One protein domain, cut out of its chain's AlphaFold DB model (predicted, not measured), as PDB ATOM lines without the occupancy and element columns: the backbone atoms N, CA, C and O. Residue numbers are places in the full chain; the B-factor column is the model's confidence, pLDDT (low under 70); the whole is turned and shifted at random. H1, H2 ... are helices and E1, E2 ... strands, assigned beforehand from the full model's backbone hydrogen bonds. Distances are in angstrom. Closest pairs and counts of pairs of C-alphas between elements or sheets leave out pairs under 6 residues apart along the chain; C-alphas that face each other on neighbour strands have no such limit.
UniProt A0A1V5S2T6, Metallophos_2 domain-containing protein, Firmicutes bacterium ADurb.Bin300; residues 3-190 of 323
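What this domain is: This is residues 3 to 190 of the 323 residues of the protein "Metallophos_2 domain-containing protein" of Firmicutes bacterium ADurb.Bin300 (UniProt A0A1V5S2T6). Two four-strand sheets stand together in an elongated body, E1 to E4 towards one end and E5 to E8 towards the other, and they come close where the end of E3 is near E5 and E6. H2, H3 and H4 lie towards the first sheet's end of the body, H5 runs along the edge of the second sheet beside E8, and H6 crosses over E7. The printed part has 188 residues, with six named helices and eight named strands in the order E1 H1 H2 E2 H3 E3 H4 E4 E5 E6 E7 H5 E8 H6; under half of the residues are in these elements. The class is mixed, helices and strands; the first sheet, E1 E2 E3 E4, is parallel and the second, E5 E6 E7 E8, mixed. The whole is compact, with a radius of gyration of the C-alphas of 16.5 A, and spans 50 by 33 by 28 A.

How they stand to each other: E1, residues 3 to 5, is an edge strand, parallel to E2, residues 46 to 49, with N 3 and O 46 at 2.8 A. E2 is parallel to E3, residues 71 to 75, with N 49 and O 73 at 2.8 A, and E3 to the edge strand E4, residues 92 to 94, with N 74 and O 92 at 2.9 A. Between E1 and E2 come H1, residues 13 to 18, and H2, residues 26 to 40, close but not clearly touching, with Lys 13 and Thr 26 their closest C-alphas at 5.7 A. H1 is not on either sheet; H2 is not on the first sheet, but only just, with 4 pairs of C-alphas within 10 A. H3, residues 58 to 67, touches H4, residues 84 to 89, at a shallow tilt of 13 degrees, the same way; their closest C-alphas, of Leu 62 and Leu 86, are 6.2 A apart. H4 only grazes the first sheet, with residues 87 to 89. E5, residues 97 to 101, and E6, residues 104 to 108, form an antiparallel hairpin, with N 99 and O 106 at 2.8 A. The closest C-alphas of E3 and E5, Val 75 and Met 97, are 6.9 A apart. E6 is parallel to E7, residues 124 to 127, with N 126 and O 107 at 2.8 A, and E7 to E8, residues 155 to 157, with N 156 and O 125 at 2.8 A. H5, residues 134 to 148, only grazes this sheet, with residues 136 to 143. H6, residues 172 to 178, lies over E7 at a height over the sheet of 9.0 A, across the strands at 71 degrees on the local plane. Four strand-helix-strand units, parallel neighbour strands joined through helices, have right-handed crossovers: E1, H1 H2, E2; E2, H3, E3; E3, H4, E4; and E7, H5, E8. Every O i to N i+4 pair is within hydrogen-bond range in H3, H5 and H6, against 10 of 11 in H2, 1 of 2 in H1 and 0 of 2 in H4, where 3 of 3 O i to N i+3 pairs are.

Where its parts are: E1 begins at C-alpha 3 (37.261, 12.911, -18.236). H2 measures 21.3 A from first to last C-alpha, H3 14.8 A, E3 13.4 A, E5 12.4 A and E6 12.6 A. H5 is 21.1 A long, from C-alpha 134 (59.418, 8.981, -4.948). H6 ends at C-alpha 178 (51.235, 14.088, -22.614).

The domain as a whole: The C-alphas farthest apart, of Ala 24 and Glu 190, are 54.1 A apart. The printed part has no cut; the links E6 to E7 and E8 to H6 are long. Mean pLDDT of the printed part is 91.7, with residues 185 to 190 under 70.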
ATOM      1  N   TYR A   3      36.158  12.220 -18.891       98.81
ATOM      2  CA  TYR A   3      37.261  12.911 -18.236       98.81
ATOM      3  C   TYR A   3      37.755  12.118 -17.032       98.81
ATOM      4  O   TYR A   3      36.990  11.422 -16.368       98.81
ATOM      5  N   TYR A   4      39.037  12.270 -16.721       98.81
ATOM      6  CA  TYR A   4      39.714  11.555 -15.650       98.81
ATOM      7  C   TYR A   4      40.488  12.538 -14.775       98.81
ATOM      8  O   TYR A   4      41.074  13.502 -15.281       98.81
ATOM      9  N   ILE A   5      40.483  12.306 -13.464       98.81
ATOM     10  CA  ILE A   5      41.260  13.069 -12.480       98.81
ATOM     11  C   ILE A   5      41.361  12.288 -11.165       98.81
ATOM     12  O   ILE A   5      40.493  11.481 -10.864       98.81
ATOM     13  N   SER A   6      42.396  12.526 -10.367       98.50
ATOM     14  CA  SER A   6      42.578  11.914  -9.044       98.50
ATOM     15  C   SER A   6      43.114  12.918  -8.021       98.50
ATOM     16  O   SER A   6      43.569  14.006  -8.387       98.50
ATOM     17  N   ASP A   7      43.087  12.546  -6.740       97.94
ATOM     18  CA  ASP A   7      43.828  13.195  -5.655       97.94
ATOM     19  C   ASP A   7      43.472  14.681  -5.505       97.94
ATOM     20  O   ASP A   7      44.335  15.543  -5.298       97.94
ATOM     21  N   LEU A   8      42.183  15.011  -5.631       96.50
ATOM     22  CA  LEU A   8      41.701  16.387  -5.484       96.50
ATOM     23  C   LEU A   8      42.014  16.914  -4.081       96.50
ATOM     24  O   LEU A   8      42.436  18.066  -3.939       96.50
ATOM     25  N   HIS A   9      41.873  16.056  -3.062       94.88
ATOM     26  CA  HIS A   9      42.142  16.373  -1.659       94.88
ATOM     27  C   HIS A   9      41.467  17.682  -1.228       94.88
ATOM     28  O   HIS A   9      42.061  18.550  -0.578       94.88
ATOM     29  N   ILE A  10      40.201  17.850  -1.614       91.50
ATOM     30  CA  ILE A  10      39.441  19.069  -1.350       91.50
ATOM     31  C   ILE A  10      39.392  19.335   0.162       91.50
ATOM     32  O   ILE A  10      39.134  18.442   0.977       91.50
ATOM     33  N   HIS A  11      39.671  20.590   0.533       89.88
ATOM     34  CA  HIS A  11      39.847  21.066   1.913       89.88
ATOM     35  C   HIS A  11      41.012  20.452   2.723       89.88
ATOM     36  O   HIS A  11      41.090  20.670   3.941       89.88
ATOM     37  N   HIS A  12      41.943  19.729   2.101       93.06
ATOM     38  CA  HIS A  12      43.094  19.155   2.796       93.06
ATOM     39  C   HIS A  12      44.259  20.153   2.883       93.06
ATOM     40  O   HIS A  12      45.092  20.247   1.991       93.06
ATOM     41  N   LYS A  13      44.395  20.894   3.987       94.06
ATOM     42  CA  LYS A  13      45.461  21.913   4.111       94.06
ATOM     43  C   LYS A  13      46.885  21.360   3.948       94.06
ATOM     44  O   LYS A  13      47.742  22.037   3.386       94.06
ATOM     45  N   ASN A  14      47.151  20.149   4.437       94.56
ATOM     46  CA  ASN A  14      48.500  19.581   4.403       94.56
ATOM     47  C   ASN A  14      48.930  19.159   2.993       94.56
ATOM     48  O   ASN A  14      50.131  19.171   2.716       94.56
ATOM     49  N   VAL A  15      47.978  18.864   2.101       94.75
ATOM     50  CA  VAL A  15      48.279  18.435   0.729       94.75
ATOM     51  C   VAL A  15      49.009  19.520  -0.064       94.75
ATOM     52  O   VAL A  15      49.867  19.216  -0.884       94.75
ATOM     53  N   ILE A  16      48.742  20.797   0.245       96.06
ATOM     54  CA  ILE A  16      49.403  21.941  -0.396       96.06
ATOM     55  C   ILE A  16      50.917  21.848  -0.212       96.06
ATOM     56  O   ILE A  16      51.670  21.972  -1.171       96.06
ATOM     57  N   ARG A  17      51.372  21.584   1.017       96.00
ATOM     58  CA  ARG A  17      52.800  21.421   1.297       96.00
ATOM     59  C   ARG A  17      53.329  20.083   0.788       96.00
ATOM     60  O   ARG A  17      54.472  20.040   0.350       96.00
ATOM     61  N   PHE A  18      52.536  19.020   0.901       93.88
ATOM     62  CA  PHE A  18      52.941  17.666   0.526       93.88
ATOM     63  C   PHE A  18      53.271  17.561  -0.971       93.88
ATOM     64  O   PHE A  18      54.380  17.159  -1.303       93.88
ATOM     65  N   ASP A  19      52.381  18.047  -1.842       94.00
ATOM     66  CA  ASP A  19      52.569  18.025  -3.305       94.00
ATOM     67  C   ASP A  19      53.315  19.250  -3.844       94.00
ATOM     68  O   ASP A  19      53.546  19.361  -5.051       94.00
ATOM     69  N   ASN A  20      53.625  20.216  -2.973       95.06
ATOM     70  CA  ASN A  20      54.063  21.559  -3.351       95.06
ATOM     71  C   ASN A  20      53.065  22.250  -4.308       95.06
ATOM     72  O   ASN A  20      53.442  22.810  -5.342       95.06
ATOM     73  N   ARG A  21      51.766  22.191  -3.976       96.88
ATOM     74  CA  ARG A  21      50.706  22.823  -4.775       96.88
ATOM     75  C   ARG A  21      50.856  24.349  -4.751       96.88
ATOM     76  O   ARG A  21      51.136  24.912  -3.691       96.88
ATOM     77  N   PRO A  22      50.605  25.051  -5.868       96.69
ATOM     78  CA  PRO A  22      50.850  26.487  -5.996       96.69
ATOM     79  C   PRO A  22      49.714  27.342  -5.402       96.69
ATOM     80  O   PRO A  22      49.289  28.323  -6.008       96.69
ATOM     81  N   PHE A  23      49.194  26.974  -4.229       97.69
ATOM     82  CA  PHE A  23      48.061  27.649  -3.592       97.69
ATOM     83  C   PHE A  23      48.443  28.164  -2.208       97.69
ATOM     84  O   PHE A  23      49.128  27.484  -1.448       97.69
ATOM     85  N   ALA A  24      47.988  29.371  -1.872       96.50
ATOM     86  CA  ALA A  24      48.252  29.972  -0.567       96.50
ATOM     87  C   ALA A  24      47.504  29.247   0.567       96.50
ATOM     88  O   ALA A  24      48.019  29.117   1.679       96.50
ATOM     89  N   ASP A  25      46.297  28.762   0.279       96.25
ATOM     90  CA  ASP A  25      45.408  28.093   1.219       96.25
ATOM     91  C   ASP A  25      44.417  27.164   0.494       96.25
ATOM     92  O   ASP A  25      44.423  27.026  -0.733       96.25
ATOM     93  N   THR A  26      43.586  26.476   1.281       94.50
ATOM     94  CA  THR A  26      42.587  25.536   0.767       94.50
ATOM     95  C   THR A  26      41.443  26.216   0.036       94.50
ATOM     96  O   THR A  26      40.838  25.584  -0.821       94.50
ATOM     97  N   ASP A  27      41.129  27.466   0.367       94.25
ATOM     98  CA  ASP A  27      39.974  28.153  -0.207       94.25
ATOM     99  C   ASP A  27      40.293  28.549  -1.652       94.25
ATOM    100  O   ASP A  27      39.518  28.250  -2.560       94.25
ATOM    101  N   LEU A  28      41.496  29.088  -1.886       96.88
ATOM    102  CA  LEU A  28      42.011  29.337  -3.231       96.88
ATOM    103  C   LEU A  28      42.166  28.038  -4.034       96.88
ATOM    104  O   LEU A  28      41.758  27.991  -5.191       96.88
ATOM    105  N   MET A  29      42.730  26.982  -3.433       96.56
ATOM    106  CA  MET A  29      42.887  25.682  -4.103       96.56
ATOM    107  C   MET A  29      41.541  25.126  -4.576       96.56
ATOM    108  O   MET A  29      41.401  24.745  -5.736       96.56
ATOM    109  N   ASN A  30      40.550  25.092  -3.686       95.69
ATOM    110  CA  ASN A  30      39.228  24.566  -3.994       95.69
ATOM    111  C   ASN A  30      38.534  25.399  -5.080       95.69
ATOM    112  O   ASN A  30      37.984  24.827  -6.017       95.69
ATOM    113  N   ALA A  31      38.601  26.733  -4.992       96.69
ATOM    114  CA  ALA A  31      38.013  27.619  -5.996       96.69
ATOM    115  C   ALA A  31      38.634  27.409  -7.387       96.69
ATOM    116  O   ALA A  31      37.913  27.348  -8.380       96.69
ATOM    117  N   VAL A  32      39.961  27.246  -7.464       97.94
ATOM    118  CA  VAL A  32      40.656  26.959  -8.729       97.94
ATOM    119  C   VAL A  32      40.269  25.587  -9.278       97.94
ATOM    120  O   VAL A  32      39.999  25.478 -10.471       97.94
ATOM    121  N   LEU A  33      40.196  24.553  -8.432       97.75
ATOM    122  CA  LEU A  33      39.762  23.214  -8.848       97.75
ATOM    123  C   LEU A  33      38.352  23.242  -9.452       97.75
ATOM    124  O   LEU A  33      38.156  22.718 -10.546       97.75
ATOM    125  N   VAL A  34      37.397  23.894  -8.782       97.75
ATOM    126  CA  VAL A  34      36.012  24.031  -9.269       97.75
ATOM    127  C   VAL A  34      35.959  24.830 -10.572       97.75
ATOM    128  O   VAL A  34      35.283  24.419 -11.514       97.75
ATOM    129  N   ASN A  35      36.691  25.946 -10.663       98.44
ATOM    130  CA  ASN A  35      36.723  26.758 -11.880       98.44
ATOM    131  C   ASN A  35      37.271  25.960 -13.072       98.44
ATOM    132  O   ASN A  35      36.605  25.846 -14.096       98.44
ATOM    133  N   ASN A  36      38.446  25.348 -12.913       98.44
ATOM    134  CA  ASN A  36      39.079  24.546 -13.960       98.44
ATOM    135  C   ASN A  36      38.199  23.371 -14.397       98.44
ATOM    136  O   ASN A  36      38.126  23.050 -15.583       98.44
ATOM    137  N   TRP A  37      37.528  22.724 -13.441       98.56
ATOM    138  CA  TRP A  37      36.576  21.657 -13.718       98.56
ATOM    139  C   TRP A  37      35.439  22.152 -14.610       98.56
ATOM    140  O   TRP A  37      35.210  21.618 -15.694       98.56
ATOM    141  N   ASN A  38      34.758  23.215 -14.188       98.31
ATOM    142  CA  ASN A  38      33.548  23.711 -14.841       98.31
ATOM    143  C   ASN A  38      33.799  24.475 -16.149       98.31
ATOM    144  O   ASN A  38      32.844  24.702 -16.902       98.31
ATOM    145  N   GLU A  39      35.048  24.870 -16.415       98.19
ATOM    146  CA  GLU A  39      35.516  25.374 -17.711       98.19
ATOM    147  C   GLU A  39      35.666  24.262 -18.760       98.19
ATOM    148  O   GLU A  39      35.599  24.536 -19.960       98.19
ATOM    149  N   ARG A  40      35.883  23.010 -18.334       97.44
ATOM    150  CA  ARG A  40      36.139  21.875 -19.238       97.44
ATOM    151  C   ARG A  40      34.957  20.930 -19.371       97.44
ATOM    152  O   ARG A  40      34.735  20.408 -20.459       97.44
ATOM    153  N   VAL A  41      34.244  20.708 -18.276       98.50
ATOM    154  CA  VAL A  41      33.206  19.688 -18.157       98.50
ATOM    155  C   VAL A  41      31.827  20.319 -18.349       98.50
ATOM    156  O   VAL A  41      31.528  21.378 -17.791       98.50
ATOM    157  N   THR A  42      30.990  19.674 -19.155       98.12
ATOM    158  CA  THR A  42      29.569  20.003 -19.329       98.12
ATOM    159  C   THR A  42      28.685  19.064 -18.505       98.12
ATOM    160  O   THR A  42      29.167  18.076 -17.962       98.12
ATOM    161  N   GLU A  43      27.390  19.363 -18.391       97.19
ATOM    162  CA  GLU A  43      26.464  18.536 -17.595       97.19
ATOM    163  C   GLU A  43      26.290  17.114 -18.151       97.19
ATOM    164  O   GLU A  43      26.008  16.206 -17.383       97.19
ATOM    165  N   ASP A  44      26.509  16.919 -19.456       96.88
ATOM    166  CA  ASP A  44      26.344  15.628 -20.141       96.88
ATOM    167  C   ASP A  44      27.649  14.800 -20.190       96.88
ATOM    168  O   ASP A  44      27.705  13.728 -20.798       96.88
ATOM    169  N   ASP A  45      28.745  15.306 -19.617       98.19
ATOM    170  CA  ASP A  45      30.038  14.620 -19.608       98.19
ATOM    171  C   ASP A  45      30.181  13.687 -18.406       98.19
ATOM    172  O   ASP A  45      29.710  13.991 -17.317       98.19
ATOM    173  N   HIS A  46      30.903  12.581 -18.577       98.12
ATOM    174  CA  HIS A  46      31.252  11.669 -17.491       98.12
ATOM    175  C   HIS A  46      32.629  12.018 -16.937       98.12
ATOM    176  O   HIS A  46      33.594  12.155 -17.695       98.12
ATOM    177  N   VAL A  47      32.742  12.126 -15.614       98.69
ATOM    178  CA  VAL A  47      34.021  12.370 -14.942       98.69
ATOM    179  C   VAL A  47      34.314  11.269 -13.940       98.69
ATOM    180  O   VAL A  47      33.601  11.087 -12.954       98.69
ATOM    181  N   TYR A  48      35.409  10.560 -14.185       98.69
ATOM    182  CA  TYR A  48      35.928   9.520 -13.317       98.69
ATOM    183  C   TYR A  48      36.956  10.127 -12.361       98.69
ATOM    184  O   TYR A  48      38.034  10.566 -12.771       98.69
ATOM    185  N   VAL A  49      36.608  10.147 -11.077       98.56
ATOM    186  CA  VAL A  49      37.471  10.592  -9.984       98.56
ATOM    187  C   VAL A  49      38.147   9.373  -9.375       98.56
ATOM    188  O   VAL A  49      37.490   8.550  -8.743       98.56
ATOM    189  N   LEU A  50      39.456   9.239  -9.565       98.38
ATOM    190  CA  LEU A  50      40.237   8.070  -9.161       98.38
ATOM    191  C   LEU A  50      40.747   8.174  -7.721       98.38
ATOM    192  O   LEU A  50      41.889   7.841  -7.432       98.38
ATOM    193  N   GLY A  51      39.873   8.603  -6.820       96.25
ATOM    194  CA  GLY A  51      40.078   8.516  -5.383       96.25
ATOM    195  C   GLY A  51      40.641   9.775  -4.734       96.25
ATOM    196  O   GLY A  51      41.076  10.720  -5.399       96.25
ATOM    197  N   ASP A  52      40.577   9.778  -3.405       95.38
ATOM    198  CA  ASP A  52      41.018  10.846  -2.509       95.38
ATOM    199  C   ASP A  52      40.432  12.216  -2.893       95.38
ATOM    200  O   ASP A  52      41.113  13.243  -3.013       95.38
ATOM    201  N   ALA A  53      39.114  12.236  -3.097       92.44
ATOM    202  CA  ALA A  53      38.407  13.420  -3.562       92.44
ATOM    203  C   ALA A  53      38.287  14.487  -2.454       92.44
ATOM    204  O   ALA A  53      38.471  15.680  -2.715       92.44
ATOM    205  N   PHE A  54      38.030  14.076  -1.205       87.31
ATOM    206  CA  PHE A  54      37.731  14.984  -0.086       87.31
ATOM    207  C   PHE A  54      38.413  14.579   1.225       87.31
ATOM    208  O   PHE A  54      38.489  13.403   1.558       87.31
ATOM    209  N   TRP A  55      38.827  15.574   2.022       80.31
ATOM    210  CA  TRP A  55      39.417  15.362   3.358       80.31
ATOM    211  C   TRP A  55      38.498  15.740   4.534       80.31
ATOM    212  O   TRP A  55      38.658  15.234   5.645       80.31
ATOM    213  N   LYS A  56      37.556  16.674   4.335       70.38
ATOM    214  CA  LYS A  56      36.689  17.215   5.401       70.38
ATOM    215  C   LYS A  56      35.332  16.502   5.509       70.38
ATOM    216  O   LYS A  56      35.008  15.603   4.741       70.38
ATOM    217  N   ASN A  57      34.567  16.903   6.530       72.94
ATOM    218  CA  ASN A  57      33.267  16.336   6.875       72.94
ATOM    219  C   ASN A  57      32.224  16.474   5.745       72.94
ATOM    220  O   ASN A  57      32.361  17.271   4.821       72.94
ATOM    221  N   GLU A  58      31.171  15.665   5.848       80.38
ATOM    222  CA  GLU A  58      30.154  15.449   4.815       80.38
ATOM    223  C   GLU A  58      29.547  16.739   4.234       80.38
ATOM    224  O   GLU A  58      29.302  16.819   3.036       80.38
ATOM    225  N   GLU A  59      29.306  17.754   5.065       84.62
ATOM    226  CA  GLU A  59      28.564  18.954   4.672       84.62
ATOM    227  C   GLU A  59      29.343  19.870   3.724       84.62
ATOM    228  O   GLU A  59      28.780  20.346   2.740       84.62
ATOM    229  N   GLU A  60      30.630  20.094   3.986       84.19
ATOM    230  CA  GLU A  60      31.469  20.940   3.129       84.19
ATOM    231  C   GLU A  60      31.756  20.257   1.788       84.19
ATOM    232  O   GLU A  60      31.636  20.871   0.729       84.19
ATOM    233  N   SER A  61      32.017  18.948   1.819       85.19
ATOM    234  CA  SER A  61      32.226  18.140   0.615       85.19
ATOM    235  C   SER A  61      30.988  18.127  -0.295       85.19
ATOM    236  O   SER A  61      31.112  18.213  -1.514       85.19
ATOM    237  N   LEU A  62      29.780  18.104   0.285       88.62
ATOM    238  CA  LEU A  62      28.525  18.195  -0.472       88.62
ATOM    239  C   LEU A  62      28.335  19.537  -1.183       88.62
ATOM    240  O   LEU A  62      27.685  19.561  -2.225       88.62
ATOM    241  N   LYS A  63      28.827  20.648  -0.618       90.25
ATOM    242  CA  LYS A  63      28.703  21.966  -1.261       90.25
ATOM    243  C   LYS A  63      29.496  21.985  -2.558       90.25
ATOM    244  O   LYS A  63      28.927  22.282  -3.598       90.25
ATOM    245  N   ILE A  64      30.758  21.558  -2.496       91.31
ATOM    246  CA  ILE A  64      31.627  21.533  -3.673       91.31
ATOM    247  C   ILE A  64      31.145  20.508  -4.700       91.31
ATOM    248  O   ILE A  64      31.067  20.850  -5.872       91.31
ATOM    249  N   LEU A  65      30.748  19.293  -4.297       91.12
ATOM    250  CA  LEU A  65      30.242  18.289  -5.250       91.12
ATOM    251  C   LEU A  65      29.061  18.789  -6.081       91.12
ATOM    252  O   LEU A  65      28.988  18.489  -7.263       91.12
ATOM    253  N   LYS A  66      28.160  19.573  -5.481       91.69
ATOM    254  CA  LYS A  66      27.009  20.150  -6.189       91.69
ATOM    255  C   LYS A  66      27.375  21.254  -7.173       91.69
ATOM    256  O   LYS A  66      26.543  21.616  -7.996       91.69
ATOM    257  N   GLU A  67      28.561  21.834  -7.039       94.69
ATOM    258  CA  GLU A  67      29.069  22.842  -7.964       94.69
ATOM    259  C   GLU A  67      29.794  22.211  -9.156       94.69
ATOM    260  O   GLU A  67      29.935  22.875 -10.180       94.69
ATOM    261  N   LEU A  68      30.264  20.964  -9.041       96.81
ATOM    262  CA  LEU A  68      30.967  20.270 -10.118       96.81
ATOM    263  C   LEU A  68      29.973  19.771 -11.169       96.81
ATOM    264  O   LEU A  68      29.055  19.018 -10.854       96.81
ATOM    265  N   LYS A  69      30.188  20.168 -12.423       98.19
ATOM    266  CA  LYS A  69      29.396  19.696 -13.566       98.19
ATOM    267  C   LYS A  69      29.710  18.245 -13.924       98.19
ATOM    268  O   LYS A  69      30.847  17.797 -13.743       98.19
ATOM    269  N   GLY A  70      28.731  17.587 -14.538       98.00
ATOM    270  CA  GLY A  70      28.871  16.272 -15.161       98.00
ATOM    271  C   GLY A  70      28.400  15.102 -14.296       98.00
ATOM    272  O   GLY A  70      28.087  15.233 -13.114       98.00
ATOM    273  N   HIS A  71      28.381  13.929 -14.915       97.06
ATOM    274  CA  HIS A  71      28.067  12.641 -14.316       97.06
ATOM    275  C   HIS A  71      29.294  12.101 -13.574       97.06
ATOM    276  O   HIS A  71      30.299  11.713 -14.178       97.06
ATOM    277  N   LEU A  72      29.245  12.130 -12.243       97.12
ATOM    278  CA  LEU A  72      30.405  11.850 -11.401       97.12
ATOM    279  C   LEU A  72      30.491  10.367 -11.027       97.12
ATOM    280  O   LEU A  72      29.580   9.816 -10.406       97.12
ATOM    281  N   HIS A  73      31.634   9.749 -11.308       97.12
ATOM    282  CA  HIS A  73      31.953   8.368 -10.944       97.12
ATOM    283  C   HIS A  73      33.173   8.343 -10.031       97.12
ATOM    284  O   HIS A  73      34.188   8.964 -10.338       97.12
ATOM    285  N   LEU A  74      33.102   7.614  -8.920       97.06
ATOM    286  CA  LEU A  74      34.205   7.511  -7.968       97.06
ATOM    287  C   LEU A  74      34.849   6.128  -8.026       97.06
ATOM    288  O   LEU A  74      34.188   5.117  -7.792       97.06
ATOM    289  N   VAL A  75      36.161   6.099  -8.243       96.69
ATOM    290  CA  VAL A  75      37.000   4.935  -7.958       96.69
ATOM    291  C   VAL A  75      37.695   5.183  -6.626       96.69
ATOM    292  O   VAL A  75      38.491   6.106  -6.503       96.69
ATOM    293  N   ARG A  76      37.319   4.428  -5.598       93.00
ATOM    294  CA  ARG A  76      37.538   4.789  -4.194       93.00
ATOM    295  C   ARG A  76      39.021   4.809  -3.814       93.00
ATOM    296  O   ARG A  76      39.723   3.811  -3.970       93.00
ATOM    297  N   GLY A  77      39.466   5.925  -3.238       94.00
ATOM    298  CA  GLY A  77      40.760   6.052  -2.571       94.00
ATOM    299  C   GLY A  77      40.695   5.740  -1.076       94.00
ATOM    300  O   GLY A  77      39.621   5.553  -0.496       94.00
ATOM    301  N   ASN A  78      41.852   5.673  -0.416       91.56
ATOM    302  CA  ASN A  78      41.920   5.378   1.023       91.56
ATOM    303  C   ASN A  78      41.308   6.473   1.903       91.56
ATOM    304  O   ASN A  78      40.931   6.183   3.042       91.56
ATOM    305  N   HIS A  79      41.222   7.712   1.420       86.81
ATOM    306  CA  HIS A  79      40.633   8.816   2.177       86.81
ATOM    307  C   HIS A  79      39.137   9.023   1.906       86.81
ATOM    308  O   HIS A  79      38.487   9.792   2.619       86.81
ATOM    309  N   ASP A  80      38.546   8.281   0.967       86.25
ATOM    310  CA  ASP A  80      37.138   8.438   0.609       86.25
ATOM    311  C   ASP A  80      36.202   7.682   1.560       86.25
ATOM    312  O   ASP A  80      35.813   6.528   1.357       86.25
ATOM    313  N   ALA A  81      35.753   8.372   2.606       78.19
ATOM    314  CA  ALA A  81      34.694   7.892   3.489       78.19
ATOM    315  C   ALA A  81      33.299   8.186   2.901       78.19
ATOM    316  O   ALA A  81      32.560   9.039   3.399       78.19
ATOM    317  N   VAL A  82      32.915   7.475   1.837       71.75
ATOM    318  CA  VAL A  82      31.653   7.729   1.120       71.75
ATOM    319  C   VAL A  82      30.453   7.155   1.881       71.75
ATOM    320  O   VAL A  82      30.034   6.013   1.688       71.75
ATOM    321  N   LYS A  83      29.903   7.950   2.797       76.81
ATOM    322  CA  LYS A  83      28.739   7.610   3.629       76.81
ATOM    323  C   LYS A  83      27.672   8.701   3.534       76.81
ATOM    324  O   LYS A  83      27.932   9.804   3.061       76.81
ATOM    325  N   GLY A  84      26.464   8.389   4.002       81.31
ATOM    326  CA  GLY A  84      25.380   9.367   4.097       81.31
ATOM    327  C   GLY A  84      24.992   9.956   2.740       81.31
ATOM    328  O   GLY A  84      24.862   9.232   1.752       81.31
ATOM    329  N   ARG A  85      24.807  11.275   2.697       82.75
ATOM    330  CA  ARG A  85      24.371  12.021   1.512       82.75
ATOM    331  C   ARG A  85      25.441  12.104   0.430       82.75
ATOM    332  O   ARG A  85      25.078  12.205  -0.737       82.75
ATOM    333  N   LEU A  86      26.727  12.021   0.790       80.56
ATOM    334  CA  LEU A  86      27.827  12.046  -0.187       80.56
ATOM    335  C   LEU A  86      27.726  10.902  -1.190       80.56
ATOM    336  O   LEU A  86      28.029  11.093  -2.361       80.56
ATOM    337  N   ARG A  87      27.242   9.732  -0.755       84.81
ATOM    338  CA  ARG A  87      27.032   8.580  -1.637       84.81
ATOM    339  C   ARG A  87      26.138   8.912  -2.830       84.81
ATOM    340  O   ARG A  87      26.414   8.447  -3.923       84.81
ATOM    341  N   PHE A  88      25.087   9.702  -2.623       86.62
ATOM    342  CA  PHE A  88      24.096  10.010  -3.658       86.62
ATOM    343  C   PHE A  88      24.538  11.116  -4.622       86.62
ATOM    344  O   PHE A  88      23.737  11.557  -5.435       86.62
ATOM    345  N   GLN A  89      25.758  11.640  -4.487       88.56
ATOM    346  CA  GLN A  89      26.331  12.572  -5.465       88.56
ATOM    347  C   GLN A  89      27.152  11.854  -6.541       88.56
ATOM    348  O   GLN A  89      27.540  12.481  -7.516       88.56
ATOM    349  N   TRP A  90      27.402  10.556  -6.364       91.31
ATOM    350  CA  TRP A  90      28.122   9.724  -7.317       91.31
ATOM    351  C   TRP A  90      27.140   8.787  -8.013       91.31
ATOM    352  O   TRP A  90      26.318   8.150  -7.349       91.31
ATOM    353  N   GLU A  91      27.243   8.668  -9.332       94.31
ATOM    354  CA  GLU A  91      26.458   7.704 -10.107       94.31
ATOM    355  C   GLU A  91      26.959   6.275  -9.902       94.31
ATOM    356  O   GLU A  91      26.167   5.334  -9.828       94.31
ATOM    357  N   SER A  92      28.273   6.114  -9.738       92.50
ATOM    358  CA  SER A  92      28.891   4.854  -9.335       92.50
ATOM    359  C   SER A  92      30.034   5.080  -8.350       92.50
ATOM    360  O   SER A  92      30.682   6.128  -8.335       92.50
ATOM    361  N   ILE A  93      30.240   4.090  -7.480       91.44
ATOM    362  CA  ILE A  93      31.342   4.050  -6.519       91.44
ATOM    363  C   ILE A  93      31.890   2.631  -6.517       91.44
ATOM    364  O   ILE A  93      31.237   1.718  -6.007       91.44
ATOM    365  N   GLU A  94      33.096   2.461  -7.032       90.69
ATOM    366  CA  GLU A  94      33.750   1.162  -7.176       90.69
ATOM    367  C   GLU A  94      35.179   1.242  -6.639       90.69
ATOM    368  O   GLU A  94      35.733   2.328  -6.515       90.69
ATOM    369  N   ASP A  95      35.781   0.117  -6.269       91.38
ATOM    370  CA  ASP A  95      37.192   0.096  -5.852       91.38
ATOM    371  C   ASP A  95      38.134  -0.092  -7.069       91.38
ATOM    372  O   ASP A  95      39.330   0.180  -6.992       91.38
ATOM    373  N   TYR A  96      37.578  -0.523  -8.204       93.19
ATOM    374  CA  TYR A  96      38.239  -0.774  -9.486       93.19
ATOM    375  C   TYR A  96      37.181  -0.703 -10.590       93.19
ATOM    376  O   TYR A  96      36.083  -1.213 -10.380       93.19
ATOM    377  N   MET A  97      37.493  -0.109 -11.743       89.94
ATOM    378  CA  MET A  97      36.535   0.055 -12.842       89.94
ATOM    379  C   MET A  97      37.193  -0.165 -14.207       89.94
ATOM    380  O   MET A  97      38.355   0.183 -14.415       89.94
ATOM    381  N   GLU A  98      36.429  -0.710 -15.152       90.81
ATOM    382  CA  GLU A  98      36.845  -0.905 -16.543       90.81
ATOM    383  C   GLU A  98      35.938  -0.082 -17.460       90.81
ATOM    384  O   GLU A  98      34.714  -0.195 -17.401       90.81
ATOM    385  N   VAL A  99      36.530   0.763 -18.304       88.56
ATOM    386  CA  VAL A  99      35.802   1.688 -19.181       88.56
ATOM    387  C   VAL A  99      36.264   1.511 -20.621       88.56
ATOM    388  O   VAL A  99      37.457   1.411 -20.904       88.56
ATOM    389  N   ASN A 100      35.309   1.507 -21.551       86.81
ATOM    390  CA  ASN A 100      35.588   1.634 -22.975       86.81
ATOM    391  C   ASN A 100      35.493   3.113 -23.377       86.81
ATOM    392  O   ASN A 100      34.401   3.677 -23.427       86.81
ATOM    393  N   ASP A 101      36.635   3.740 -23.655       88.00
ATOM    394  CA  ASP A 101      36.719   5.117 -24.146       88.00
ATOM    395  C   ASP A 101      37.074   5.103 -25.635       88.00
ATOM    396  O   ASP A 101      38.238   4.962 -26.030       88.00
ATOM    397  N   ASN A 102      36.044   5.236 -26.474       85.94
ATOM    398  CA  ASN A 102      36.180   5.308 -27.929       85.94
ATOM    399  C   ASN A 102      36.953   4.113 -28.523       85.94
ATOM    400  O   ASN A 102      37.852   4.274 -29.347       85.94
ATOM    401  N   GLY A 103      36.617   2.897 -28.081       76.00
ATOM    402  CA  GLY A 103      37.262   1.659 -28.525       76.00
ATOM    403  C   GLY A 103      38.591   1.361 -27.829       76.00
ATOM    404  O   GLY A 103      39.285   0.426 -28.225       76.00
ATOM    405  N   ARG A 104      38.964   2.137 -26.802       84.38
ATOM    406  CA  ARG A 104      40.154   1.894 -25.981       84.38
ATOM    407  C   ARG A 104      39.746   1.384 -24.618       84.38
ATOM    408  O   ARG A 104      38.876   1.953 -23.967       84.38
ATOM    409  N   PHE A 105      40.411   0.321 -24.194       88.75
ATOM    410  CA  PHE A 105      40.166  -0.286 -22.903       88.75
ATOM    411  C   PHE A 105      40.964   0.438 -21.817       88.75
ATOM    412  O   PHE A 105      42.193   0.520 -21.899       88.75
ATOM    413  N   VAL A 106      40.265   0.990 -20.827       94.81
ATOM    414  CA  VAL A 106      40.849   1.792 -19.752       94.81
ATOM    415  C   VAL A 106      40.522   1.151 -18.412       94.81
ATOM    416  O   VAL A 106      39.357   0.981 -18.061       94.81
ATOM    417  N   ILE A 107      41.562   0.818 -17.661       96.62
ATOM    418  CA  ILE A 107      41.484   0.358 -16.284       96.62
ATOM    419  C   ILE A 107      41.648   1.557 -15.361       96.62
ATOM    420  O   ILE A 107      42.588   2.341 -15.514       96.62
ATOM    421  N   LEU A 108      40.745   1.688 -14.397       98.12
ATOM    422  CA  LEU A 108      40.746   2.752 -13.404       98.12
ATOM    423  C   LEU A 108      40.877   2.135 -12.012       98.12
ATOM    424  O   LEU A 108      40.057   1.315 -11.598       98.12
ATOM    425  N   SER A 109      41.892   2.557 -11.269       97.12
ATOM    426  CA  SER A 109      42.074   2.209  -9.858       97.12
ATOM    427  C   SER A 109      42.817   3.342  -9.176       97.12
ATOM    428  O   SER A 109      43.735   3.905  -9.761       97.12
ATOM    429  N   HIS A 110      42.463   3.668  -7.934       98.25
ATOM    430  CA  HIS A 110      43.215   4.674  -7.181       98.25
ATOM    431  C   HIS A 110      44.691   4.263  -7.030       98.25
ATOM    432  O   HIS A 110      45.596   5.074  -7.218       98.25
ATOM    433  N   TYR A 111      44.946   2.977  -6.787       97.75
ATOM    434  CA  TYR A 111      46.294   2.433  -6.638       97.75
ATOM    435  C   TYR A 111      46.888   1.999  -7.985       97.75
ATOM    436  O   TYR A 111      46.175   1.390  -8.792       97.75
ATOM    437  N   PRO A 112      48.197   2.221  -8.225       96.56
ATOM    438  CA  PRO A 112      48.874   1.658  -9.386       96.56
ATOM    439  C   PRO A 112      48.922   0.131  -9.294       96.56
ATOM    440  O   PRO A 112      49.375  -0.430  -8.297       96.56
ATOM    441  N   ILE A 113      48.513  -0.541 -10.370       94.88
ATOM    442  CA  ILE A 113      48.590  -1.994 -10.513       94.88
ATOM    443  C   ILE A 113      49.616  -2.279 -11.620       94.88
ATOM    444  O   ILE A 113      49.323  -1.998 -12.780       94.88
ATOM    445  N   PRO A 114      50.817  -2.800 -11.299       90.62
ATOM    446  CA  PRO A 114      51.904  -2.976 -12.273       90.62
ATOM    447  C   PRO A 114      51.559  -3.864 -13.473       90.62
ATOM    448  O   PRO A 114      52.069  -3.636 -14.568       90.62
ATOM    449  N   PHE A 115      50.691  -4.857 -13.258       90.25
ATOM    450  CA  PHE A 115      50.217  -5.776 -14.287       90.25
ATOM    451  C   PHE A 115      48.702  -5.879 -14.230       90.25
ATOM    452  O   PHE A 115      48.143  -6.226 -13.190       90.25
ATOM    453  N   TYR A 116      48.041  -5.562 -15.335       88.06
ATOM    454  CA  TYR A 116      46.597  -5.343 -15.363       88.06
ATOM    455  C   TYR A 116      45.949  -5.977 -16.595       88.06
ATOM    456  O   TYR A 116      46.615  -6.368 -17.561       88.06
ATOM    457  N   ARG A 117      44.621  -6.114 -16.544       79.50
ATOM    458  CA  ARG A 117      43.845  -6.780 -17.590       79.50
ATOM    459  C   ARG A 117      44.050  -6.097 -18.943       79.50
ATOM    460  O   ARG A 117      44.059  -4.874 -19.045       79.50
ATOM    461  N   ASN A 118      44.203  -6.911 -19.987       81.50
ATOM    462  CA  ASN A 118      44.376  -6.487 -21.378       81.50
ATOM    463  C   ASN A 118      45.586  -5.574 -21.647       81.50
ATOM    464  O   ASN A 118      45.662  -4.921 -22.689       81.50
ATOM    465  N   GLN A 119      46.573  -5.563 -20.747       85.62
ATOM    466  CA  GLN A 119      47.819  -4.822 -20.920       85.62
ATOM    467  C   GLN A 119      48.535  -5.187 -22.237       85.62
ATOM    468  O   GLN A 119      48.951  -4.292 -22.971       85.62
ATOM    469  N   HIS A 120      48.595  -6.477 -22.589       81.44
ATOM    470  CA  HIS A 120      49.204  -6.958 -23.840       81.44
ATOM    471  C   HIS A 120      48.435  -6.552 -25.112       81.44
ATOM    472  O   HIS A 120      49.024  -6.502 -26.191       81.44
ATOM    473  N   TYR A 121      47.159  -6.183 -24.978       80.94
ATOM    474  CA  TYR A 121      46.311  -5.693 -26.071       80.94
ATOM    475  C   TYR A 121      46.249  -4.158 -26.137       80.94
ATOM    476  O   TYR A 121      45.500  -3.585 -26.927       80.94
ATOM    477  N   GLY A 122      47.054  -3.466 -25.322       83.06
ATOM    478  CA  GLY A 122      47.167  -2.007 -25.343       83.06
ATOM    479  C   GLY A 122      46.208  -1.271 -24.410       83.06
ATOM    480  O   GLY A 122      45.966  -0.081 -24.626       83.06
ATOM    481  N   ALA A 123      45.679  -1.938 -23.378       89.62
ATOM    482  CA  ALA A 123      44.900  -1.272 -22.341       89.62
ATOM    483  C   ALA A 123      45.716  -0.198 -21.595       89.62
ATOM    484  O   ALA A 123      46.935  -0.313 -21.404       89.62
ATOM    485  N   VAL A 124      45.021   0.844 -21.146       95.69
ATOM    486  CA  VAL A 124      45.584   1.965 -20.381       95.69
ATOM    487  C   VAL A 124      45.188   1.817 -18.919       95.69
ATOM    488  O   VAL A 124      44.013   1.631 -18.637       95.69
ATOM    489  N   MET A 125      46.135   1.937 -17.995       97.44
ATOM    490  CA  MET A 125      45.876   1.948 -16.556       97.44
ATOM    491  C   MET A 125      46.011   3.378 -16.039       97.44
ATOM    492  O   MET A 125      47.116   3.920 -15.992       97.44
ATOM    493  N   LEU A 126      44.902   3.997 -15.644       98.75
ATOM    494  CA  LEU A 126      44.911   5.301 -14.989       98.75
ATOM    495  C   LEU A 126      44.871   5.105 -13.475       98.75
ATOM    496  O   LEU A 126      44.108   4.275 -12.974       98.75
ATOM    497  N   TYR A 127      45.705   5.856 -12.759       98.62
ATOM    498  CA  TYR A 127      45.829   5.739 -11.307       98.62
ATOM    499  C   TYR A 127      46.157   7.062 -10.609       98.62
ATOM    500  O   TYR A 127      46.457   8.052 -11.271       98.62
ATOM    501  N   GLY A 128      46.087   7.084  -9.279       98.19
ATOM    502  CA  GLY A 128      46.411   8.231  -8.427       98.19
ATOM    503  C   GLY A 128      47.365   7.850  -7.298       98.19
ATOM    504  O   GLY A 128      48.364   7.171  -7.539       98.19
ATOM    505  N   HIS A 129      47.044   8.246  -6.063       97.88
ATOM    506  CA  HIS A 129      47.594   7.743  -4.791       97.88
ATOM    507  C   HIS A 129      49.067   8.050  -4.482       97.88
ATOM    508  O   HIS A 129      49.415   8.420  -3.364       97.88
ATOM    509  N   VAL A 130      49.965   7.895  -5.453       96.81
ATOM    510  CA  VAL A 130      51.410   8.113  -5.281       96.81
ATOM    511  C   VAL A 130      51.805   9.575  -5.450       96.81
ATOM    512  O   VAL A 130      52.956   9.927  -5.232       96.81
ATOM    513  N   HIS A 131      50.873  10.440  -5.857       97.00
ATOM    514  CA  HIS A 131      51.123  11.867  -6.027       97.00
ATOM    515  C   HIS A 131      52.370  12.140  -6.911       97.00
ATOM    516  O   HIS A 131      52.630  11.394  -7.854       97.00
ATOM    517  N   ASN A 132      53.128  13.213  -6.667       94.31
ATOM    518  CA  ASN A 132      54.396  13.522  -7.343       94.31
ATOM    519  C   ASN A 132      55.619  13.132  -6.484       94.31
ATOM    520  O   ASN A 132      56.614  13.860  -6.439       94.31
ATOM    521  N   THR A 133      55.535  12.007  -5.763       95.19
ATOM    522  CA  THR A 133      56.554  11.565  -4.798       95.19
ATOM    523  C   THR A 133      57.573  10.586  -5.402       95.19
ATOM    524  O   THR A 133      57.571  10.293  -6.597       95.19
ATOM    525  N   ARG A 134      58.453  10.027  -4.558       95.50
ATOM    526  CA  ARG A 134      59.418   8.981  -4.948       95.50
ATOM    527  C   ARG A 134      58.733   7.697  -5.409       95.50
ATOM    528  O   ARG A 134      59.276   6.974  -6.236       95.50
ATOM    529  N   GLU A 135      57.557   7.395  -4.873       96.31
ATOM    530  CA  GLU A 135      56.736   6.272  -5.306       96.31
ATOM    531  C   GLU A 135      56.326   6.431  -6.777       96.31
ATOM    532  O   GLU A 135      56.397   5.462  -7.529       96.31
ATOM    533  N   TRP A 136      56.000   7.651  -7.223       96.94
ATOM    534  CA  TRP A 136      55.749   7.924  -8.640       96.94
ATOM    535  C   TRP A 136      56.995   7.682  -9.502       96.94
ATOM    536  O   TRP A 136      56.908   6.976 -10.506       96.94
ATOM    537  N   GLU A 137      58.166   8.167  -9.070       96.75
ATOM    538  CA  GLU A 137      59.442   7.921  -9.765       96.75
ATOM    539  C   GLU A 137      59.749   6.414  -9.895       96.75
ATOM    540  O   GLU A 137      60.268   5.959 -10.918       96.75
ATOM    541  N   LEU A 138      59.410   5.619  -8.872       97.25
ATOM    542  CA  LEU A 138      59.553   4.162  -8.905       97.25
ATOM    543  C   LEU A 138      58.589   3.509  -9.896       97.25
ATOM    544  O   LEU A 138      59.020   2.635 -10.646       97.25
ATOM    545  N   VAL A 139      57.327   3.943  -9.946       96.81
ATOM    546  CA  VAL A 139      56.357   3.427 -10.925       96.81
ATOM    547  C   VAL A 139      56.815   3.732 -12.353       96.81
ATOM    548  O   VAL A 139      56.825   2.831 -13.192       96.81
ATOM    549  N   GLU A 140      57.292   4.951 -12.627       95.50
ATOM    550  CA  GLU A 140      57.845   5.299 -13.943       95.50
ATOM    551  C   GLU A 140      59.073   4.456 -14.303       95.50
ATOM    552  O   GLU A 140      59.251   4.047 -15.455       95.50
ATOM    553  N   LYS A 141      59.944   4.198 -13.322       96.56
ATOM    554  CA  LYS A 141      61.116   3.345 -13.512       96.56
ATOM    555  C   LYS A 141      60.707   1.910 -13.840       96.56
ATOM    556  O   LYS A 141      61.215   1.357 -14.814       96.56
ATOM    557  N   TRP A 142      59.790   1.319 -13.073       95.69
ATOM    558  CA  TRP A 142      59.308  -0.041 -13.311       95.69
ATOM    559  C   TRP A 142      58.633  -0.173 -14.669       95.69
ATOM    560  O   TRP A 142      58.919  -1.119 -15.392       95.69
ATOM    561  N   GLN A 143      57.819   0.802 -15.072       95.25
ATOM    562  CA  GLN A 143      57.212   0.804 -16.401       95.25
ATOM    563  C   GLN A 143      58.266   0.758 -17.519       95.25
ATOM    564  O   GLN A 143      58.133  -0.020 -18.462       95.25
ATOM    565  N   LYS A 144      59.355   1.529 -17.397       95.12
ATOM    566  CA  LYS A 144      60.471   1.485 -18.361       95.12
ATOM    567  C   LYS A 144      61.187   0.133 -18.361       95.12
ATOM    568  O   LYS A 144      61.586  -0.342 -19.419       95.12
ATOM    569  N   GLU A 145      61.346  -0.502 -17.202       95.69
ATOM    570  CA  GLU A 145      61.907  -1.858 -17.108       95.69
ATOM    571  C   GLU A 145      61.001  -2.900 -17.782       95.69
ATOM    572  O   GLU A 145      61.499  -3.756 -18.511       95.69
ATOM    573  N   VAL A 146      59.681  -2.777 -17.621       94.00
ATOM    574  CA  VAL A 146      58.673  -3.618 -18.292       94.00
ATOM    575  C   VAL A 146      58.735  -3.441 -19.816       94.00
ATOM    576  O   VAL A 146      58.731  -4.427 -20.556       94.00
ATOM    577  N   TRP A 147      58.908  -2.210 -20.301       94.19
ATOM    578  CA  TRP A 147      59.125  -1.944 -21.727       94.19
ATOM    579  C   TRP A 147      60.409  -2.580 -22.265       94.19
ATOM    580  O   TRP A 147      60.402  -3.141 -23.358       94.19
ATOM    581  N   ASN A 148      61.503  -2.540 -21.498       93.50
ATOM    582  CA  ASN A 148      62.793  -3.103 -21.913       93.50
ATOM    583  C   ASN A 148      62.758  -4.627 -22.103       93.50
ATOM    584  O   ASN A 148      63.599  -5.166 -22.822       93.50
ATOM    585  N   VAL A 149      61.801  -5.320 -21.477       92.19
ATOM    586  CA  VAL A 149      61.578  -6.764 -21.660       92.19
ATOM    587  C   VAL A 149      60.470  -7.077 -22.675       92.19
ATOM    588  O   VAL A 149      60.076  -8.231 -22.811       92.19
ATOM    589  N   GLY A 150      59.983  -6.068 -23.407       88.56
ATOM    590  CA  GLY A 150      59.023  -6.230 -24.502       88.56
ATOM    591  C   GLY A 150      57.562  -6.360 -24.071       88.56
ATOM    592  O   GLY A 150      56.723  -6.726 -24.889       88.56
ATOM    593  N   ILE A 151      57.233  -6.069 -22.811       88.94
ATOM    594  CA  ILE A 151      55.852  -6.118 -22.325       88.94
ATOM    595  C   ILE A 151      55.214  -4.733 -22.529       88.94
ATOM    596  O   ILE A 151      55.727  -3.745 -21.988       88.94
ATOM    597  N   PRO A 152      54.096  -4.621 -23.277       90.38
ATOM    598  CA  PRO A 152      53.372  -3.361 -23.391       90.38
ATOM    599  C   PRO A 152      52.927  -2.901 -22.005       90.38
ATOM    600  O   PRO A 152      52.495  -3.706 -21.190       90.38
ATOM    601  N   SER A 153      53.051  -1.618 -21.692       92.00
ATOM    602  CA  SER A 153      52.628  -1.093 -20.392       92.00
ATOM    603  C   SER A 153      52.321   0.388 -20.502       92.00
ATOM    604  O   SER A 153      53.027   1.125 -21.193       92.00
ATOM    605  N   ARG A 154      51.245   0.826 -19.861       94.38
ATOM    606  CA  ARG A 154      50.772   2.203 -19.924       94.38
ATOM    607  C   ARG A 154      50.048   2.555 -18.628       94.38
ATOM    608  O   ARG A 154      48.831   2.726 -18.622       94.38
ATOM    609  N   LEU A 155      50.816   2.636 -17.542       96.62
ATOM    610  CA  LEU A 155      50.371   3.193 -16.270       96.62
ATOM    611  C   LEU A 155      50.557   4.711 -16.314       96.62
ATOM    612  O   LEU A 155      51.656   5.206 -16.567       96.62
ATOM    613  N   ILE A 156      49.489   5.464 -16.068       98.44
ATOM    614  CA  ILE A 156      49.535   6.927 -16.086       98.44
ATOM    615  C   ILE A 156      48.875   7.493 -14.829       98.44
ATOM    616  O   ILE A 156      47.726   7.184 -14.516       98.44
ATOM    617  N   ASN A 157      49.619   8.342 -14.122       98.62
ATOM    618  CA  ASN A 157      49.157   9.015 -12.915       98.62
ATOM    619  C   ASN A 157      48.264  10.212 -13.282       98.62
ATOM    620  O   ASN A 157      48.734  11.203 -13.828       98.62
ATOM    621  N   VAL A 158      46.979  10.156 -12.963       98.75
ATOM    622  CA  VAL A 158      46.012  11.234 -13.224       98.75
ATOM    623  C   VAL A 158      45.750  12.107 -11.996       98.75
ATOM    624  O   VAL A 158      44.772  12.858 -11.962       98.75
ATOM    625  N   GLY A 159      46.629  12.053 -10.991       98.50
ATOM    626  CA  GLY A 159      46.601  12.957  -9.846       98.50
ATOM    627  C   GLY A 159      46.627  14.422 -10.283       98.50
ATOM    628  O   GLY A 159      47.398  14.829 -11.156       98.50
ATOM    629  N   CYS A 160      45.762  15.242  -9.689       98.38
ATOM    630  CA  CYS A 160      45.488  16.591 -10.179       98.38
ATOM    631  C   CYS A 160      46.733  17.503 -10.201       98.38
ATOM    632  O   CYS A 160      46.816  18.411 -11.028       98.38
ATOM    633  N   MET A 161      47.725  17.234  -9.348       97.69
ATOM    634  CA  MET A 161      48.987  17.973  -9.270       97.69
ATOM    635  C   MET A 161      49.990  17.634 -10.384       97.69
ATOM    636  O   MET A 161      50.994  18.338 -10.514       97.69
ATOM    637  N   MET A 162      49.758  16.587 -11.187       98.06
ATOM    638  CA  MET A 162      50.684  16.219 -12.258       98.06
ATOM    639  C   MET A 162      50.818  17.356 -13.292       98.06
ATOM    640  O   MET A 162      49.819  18.014 -13.614       98.06
ATOM    641  N   PRO A 163      52.016  17.587 -13.875       96.75
ATOM    642  CA  PRO A 163      52.267  18.721 -14.776       96.75
ATOM    643  C   PRO A 163      51.352  18.799 -16.006       96.75
ATOM    644  O   PRO A 163      51.131  19.887 -16.538       96.75
ATOM    645  N   TYR A 164      50.822  17.660 -16.459       97.62
ATOM    646  CA  TYR A 164      49.876  17.556 -17.575       97.62
ATOM    647  C   TYR A 164      48.403  17.632 -17.146       97.62
ATOM    648  O   TYR A 164      47.548  18.024 -17.941       97.62
ATOM    649  N   MET A 165      48.091  17.348 -15.879       98.38
ATOM    650  CA  MET A 165      46.734  17.485 -15.342       98.38
ATOM    651  C   MET A 165      46.435  18.947 -15.000       98.38
ATOM    652  O   MET A 165      45.417  19.487 -15.434       98.38
ATOM    653  N   LYS A 166      47.362  19.641 -14.321       97.25
ATOM    654  CA  LYS A 166      47.240  21.066 -13.942       97.25
ATOM    655  C   LYS A 166      45.927  21.379 -13.214       97.25
ATOM    656  O   LYS A 166      45.237  22.337 -13.556       97.25
ATOM    657  N   TYR A 167      45.566  20.559 -12.232       98.19
ATOM    658  CA  TYR A 167      44.366  20.733 -11.409       98.19
ATOM    659  C   TYR A 167      43.080  20.836 -12.244       98.19
ATOM    660  O   TYR A 167      42.209  21.648 -11.948       98.19
ATOM    661  N   THR A 168      43.013  20.080 -13.342       98.50
ATOM    662  CA  THR A 168      41.943  20.147 -14.343       98.50
ATOM    663  C   THR A 168      41.630  18.731 -14.841       98.50
ATOM    664  O   THR A 168      42.582  18.003 -15.142       98.50
ATOM    665  N   PRO A 169      40.353  18.320 -14.960       98.69
ATOM    666  CA  PRO A 169      39.999  17.045 -15.583       98.69
ATOM    667  C   PRO A 169      40.505  16.967 -17.027       98.69
ATOM    668  O   PRO A 169      40.427  17.947 -17.776       98.69
ATOM    669  N   ARG A 170      41.035  15.806 -17.424       98.75
ATOM    670  CA  ARG A 170      41.580  15.582 -18.773       98.75
ATOM    671  C   ARG A 170      40.881  14.429 -19.468       98.75
ATOM    672  O   ARG A 170      40.532  13.438 -18.835       98.75
ATOM    673  N   THR A 171      40.704  14.571 -20.771       98.62
ATOM    674  CA  THR A 171      40.286  13.476 -21.652       98.62
ATOM    675  C   THR A 171      41.402  12.445 -21.784       98.62
ATOM    676  O   THR A 171      42.578  12.753 -21.570       98.62
ATOM    677  N   LEU A 172      41.055  11.222 -22.190       98.31
ATOM    678  CA  LEU A 172      42.059  10.191 -22.451       98.31
ATOM    679  C   LEU A 172      43.069  10.627 -23.525       98.31
ATOM    680  O   LEU A 172      44.257  10.359 -23.381       98.31
ATOM    681  N   ASP A 173      42.628  11.335 -24.568       98.00
ATOM    682  CA  ASP A 173      43.509  11.825 -25.638       98.00
ATOM    683  C   ASP A 173      44.595  12.765 -25.101       98.00
ATOM    684  O   ASP A 173      45.778  12.532 -25.348       98.00
ATOM    685  N   GLU A 174      44.211  13.767 -24.301       98.31
ATOM    686  CA  GLU A 174      45.154  14.704 -23.668       98.31
ATOM    687  C   GLU A 174      46.150  13.972 -22.751       98.31
ATOM    688  O   GLU A 174      47.337  14.302 -22.714       98.31
ATOM    689  N   ILE A 175      45.675  12.965 -22.007       98.56
ATOM    690  CA  ILE A 175      46.507  12.171 -21.094       98.56
ATOM    691  C   ILE A 175      47.541  11.358 -21.879       98.56
ATOM    692  O   ILE A 175      48.716  11.339 -21.505       98.56
ATOM    693  N   LEU A 176      47.125  10.704 -22.964       97.00
ATOM    694  CA  LEU A 176      48.003   9.888 -23.804       97.00
ATOM    695  C   LEU A 176      49.006  10.732 -24.593       97.00
ATOM    696  O   LEU A 176      50.161  10.331 -24.721       97.00
ATOM    697  N   GLU A 177      48.593  11.898 -25.092       97.50
ATOM    698  CA  GLU A 177      49.481  12.835 -25.788       97.50
ATOM    699  C   GLU A 177      50.596  13.338 -24.861       97.50
ATOM    700  O   GLU A 177      51.762  13.390 -25.251       97.50
ATOM    701  N   ALA A 178      50.260  13.647 -23.605       97.50
ATOM    702  CA  ALA A 178      51.235  14.088 -22.614       97.50
ATOM    703  C   ALA A 178      52.151  12.965 -22.091       97.50
ATOM    704  O   ALA A 178      53.216  13.257 -21.544       97.50
ATOM    705  N   ASN A 179      51.752  11.700 -22.248       96.69
ATOM    706  CA  ASN A 179      52.461  10.528 -21.731       96.69
ATOM    707  C   ASN A 179      52.711   9.505 -22.856       96.69
ATOM    708  O   ASN A 179      52.098   8.429 -22.871       96.69
ATOM    709  N   PRO A 180      53.605   9.815 -23.813       93.38
ATOM    710  CA  PRO A 180      53.895   8.915 -24.918       93.38
ATOM    711  C   PRO A 180      54.526   7.617 -24.404       93.38
ATOM    712  O   PRO A 180      55.439   7.623 -23.579       93.38
ATOM    713  N   ALA A 181      54.052   6.494 -24.939       90.38
ATOM    714  CA  ALA A 181      54.648   5.181 -24.722       90.38
ATOM    715  C   ALA A 181      55.299   4.693 -26.026       90.38
ATOM    716  O   ALA A 181      54.859   5.117 -27.100       90.38
ATOM    717  N   PRO A 182      56.304   3.801 -25.957       88.44
ATOM    718  CA  PRO A 182      56.841   3.141 -27.141       88.44
ATOM    719  C   PRO A 182      55.739   2.447 -27.947       88.44
ATOM    720  O   PRO A 182      54.702   2.051 -27.405       88.44
ATOM    721  N   GLU A 183      55.969   2.283 -29.247       81.12
ATOM    722  CA  GLU A 183      55.149   1.372 -30.036       81.12
ATOM    723  C   GLU A 183      55.504  -0.063 -29.655       81.12
ATOM    724  O   GLU A 183      56.671  -0.452 -29.650       81.12
ATOM    725  N   PHE A 184      54.480  -0.841 -29.330       74.44
ATOM    726  CA  PHE A 184      54.595  -2.275 -29.125       74.44
ATOM    727  C   PHE A 184      53.836  -2.966 -30.250       74.44
ATOM    728  O   PHE A 184      52.772  -2.483 -30.653       74.44
ATOM    729  N   GLU A 185      54.357  -4.094 -30.736       61.56
ATOM    730  CA  GLU A 185      53.557  -4.992 -31.564       61.56
ATOM    731  C   GLU A 185      52.338  -5.395 -30.741       61.56
ATOM    732  O   GLU A 185      52.452  -6.039 -29.696       61.56
ATOM    733  N   ARG A 186      51.164  -4.934 -31.171       54.94
ATOM    734  CA  ARG A 186      49.925  -5.390 -30.563       54.94
ATOM    735  C   ARG A 186      49.812  -6.859 -30.900       54.94
ATOM    736  O   ARG A 186      49.844  -7.230 -32.073       54.94
ATOM    737  N   VAL A 187      49.666  -7.680 -29.873       51.91
ATOM    738  CA  VAL A 187      49.109  -9.002 -30.091       51.91
ATOM    739  C   VAL A 187      47.686  -8.732 -30.555       51.91
ATOM    740  O   VAL A 187      46.873  -8.223 -29.790       51.91
ATOM    741  N   ASP A 188      47.399  -8.938 -31.839       45.69
ATOM    742  CA  ASP A 188      46.007  -8.952 -32.269       45.69
ATOM    743  C   ASP A 188      45.324 -10.036 -31.426       45.69
ATOM    744  O   ASP A 188      45.830 -11.160 -31.361       45.69
ATOM    745  N   GLU A 189      44.178  -9.752 -30.802       42.38
ATOM    746  CA  GLU A 189      43.365 -10.811 -30.175       42.38
ATOM    747  C   GLU A 189      43.117 -11.961 -31.183       42.38
ATOM    748  O   GLU A 189      43.048 -13.135 -30.822       42.38
ATOM    749  N   GLU A 190      43.095 -11.642 -32.488       36.50
ATOM    750  CA  GLU A 190      43.067 -12.614 -33.582       36.50
ATOM    751  C   GLU A 190      44.356 -13.454 -33.716       36.50
ATOM    752  O   GLU A 190      44.263 -14.621 -34.095       36.50
TER     753      GLU A 190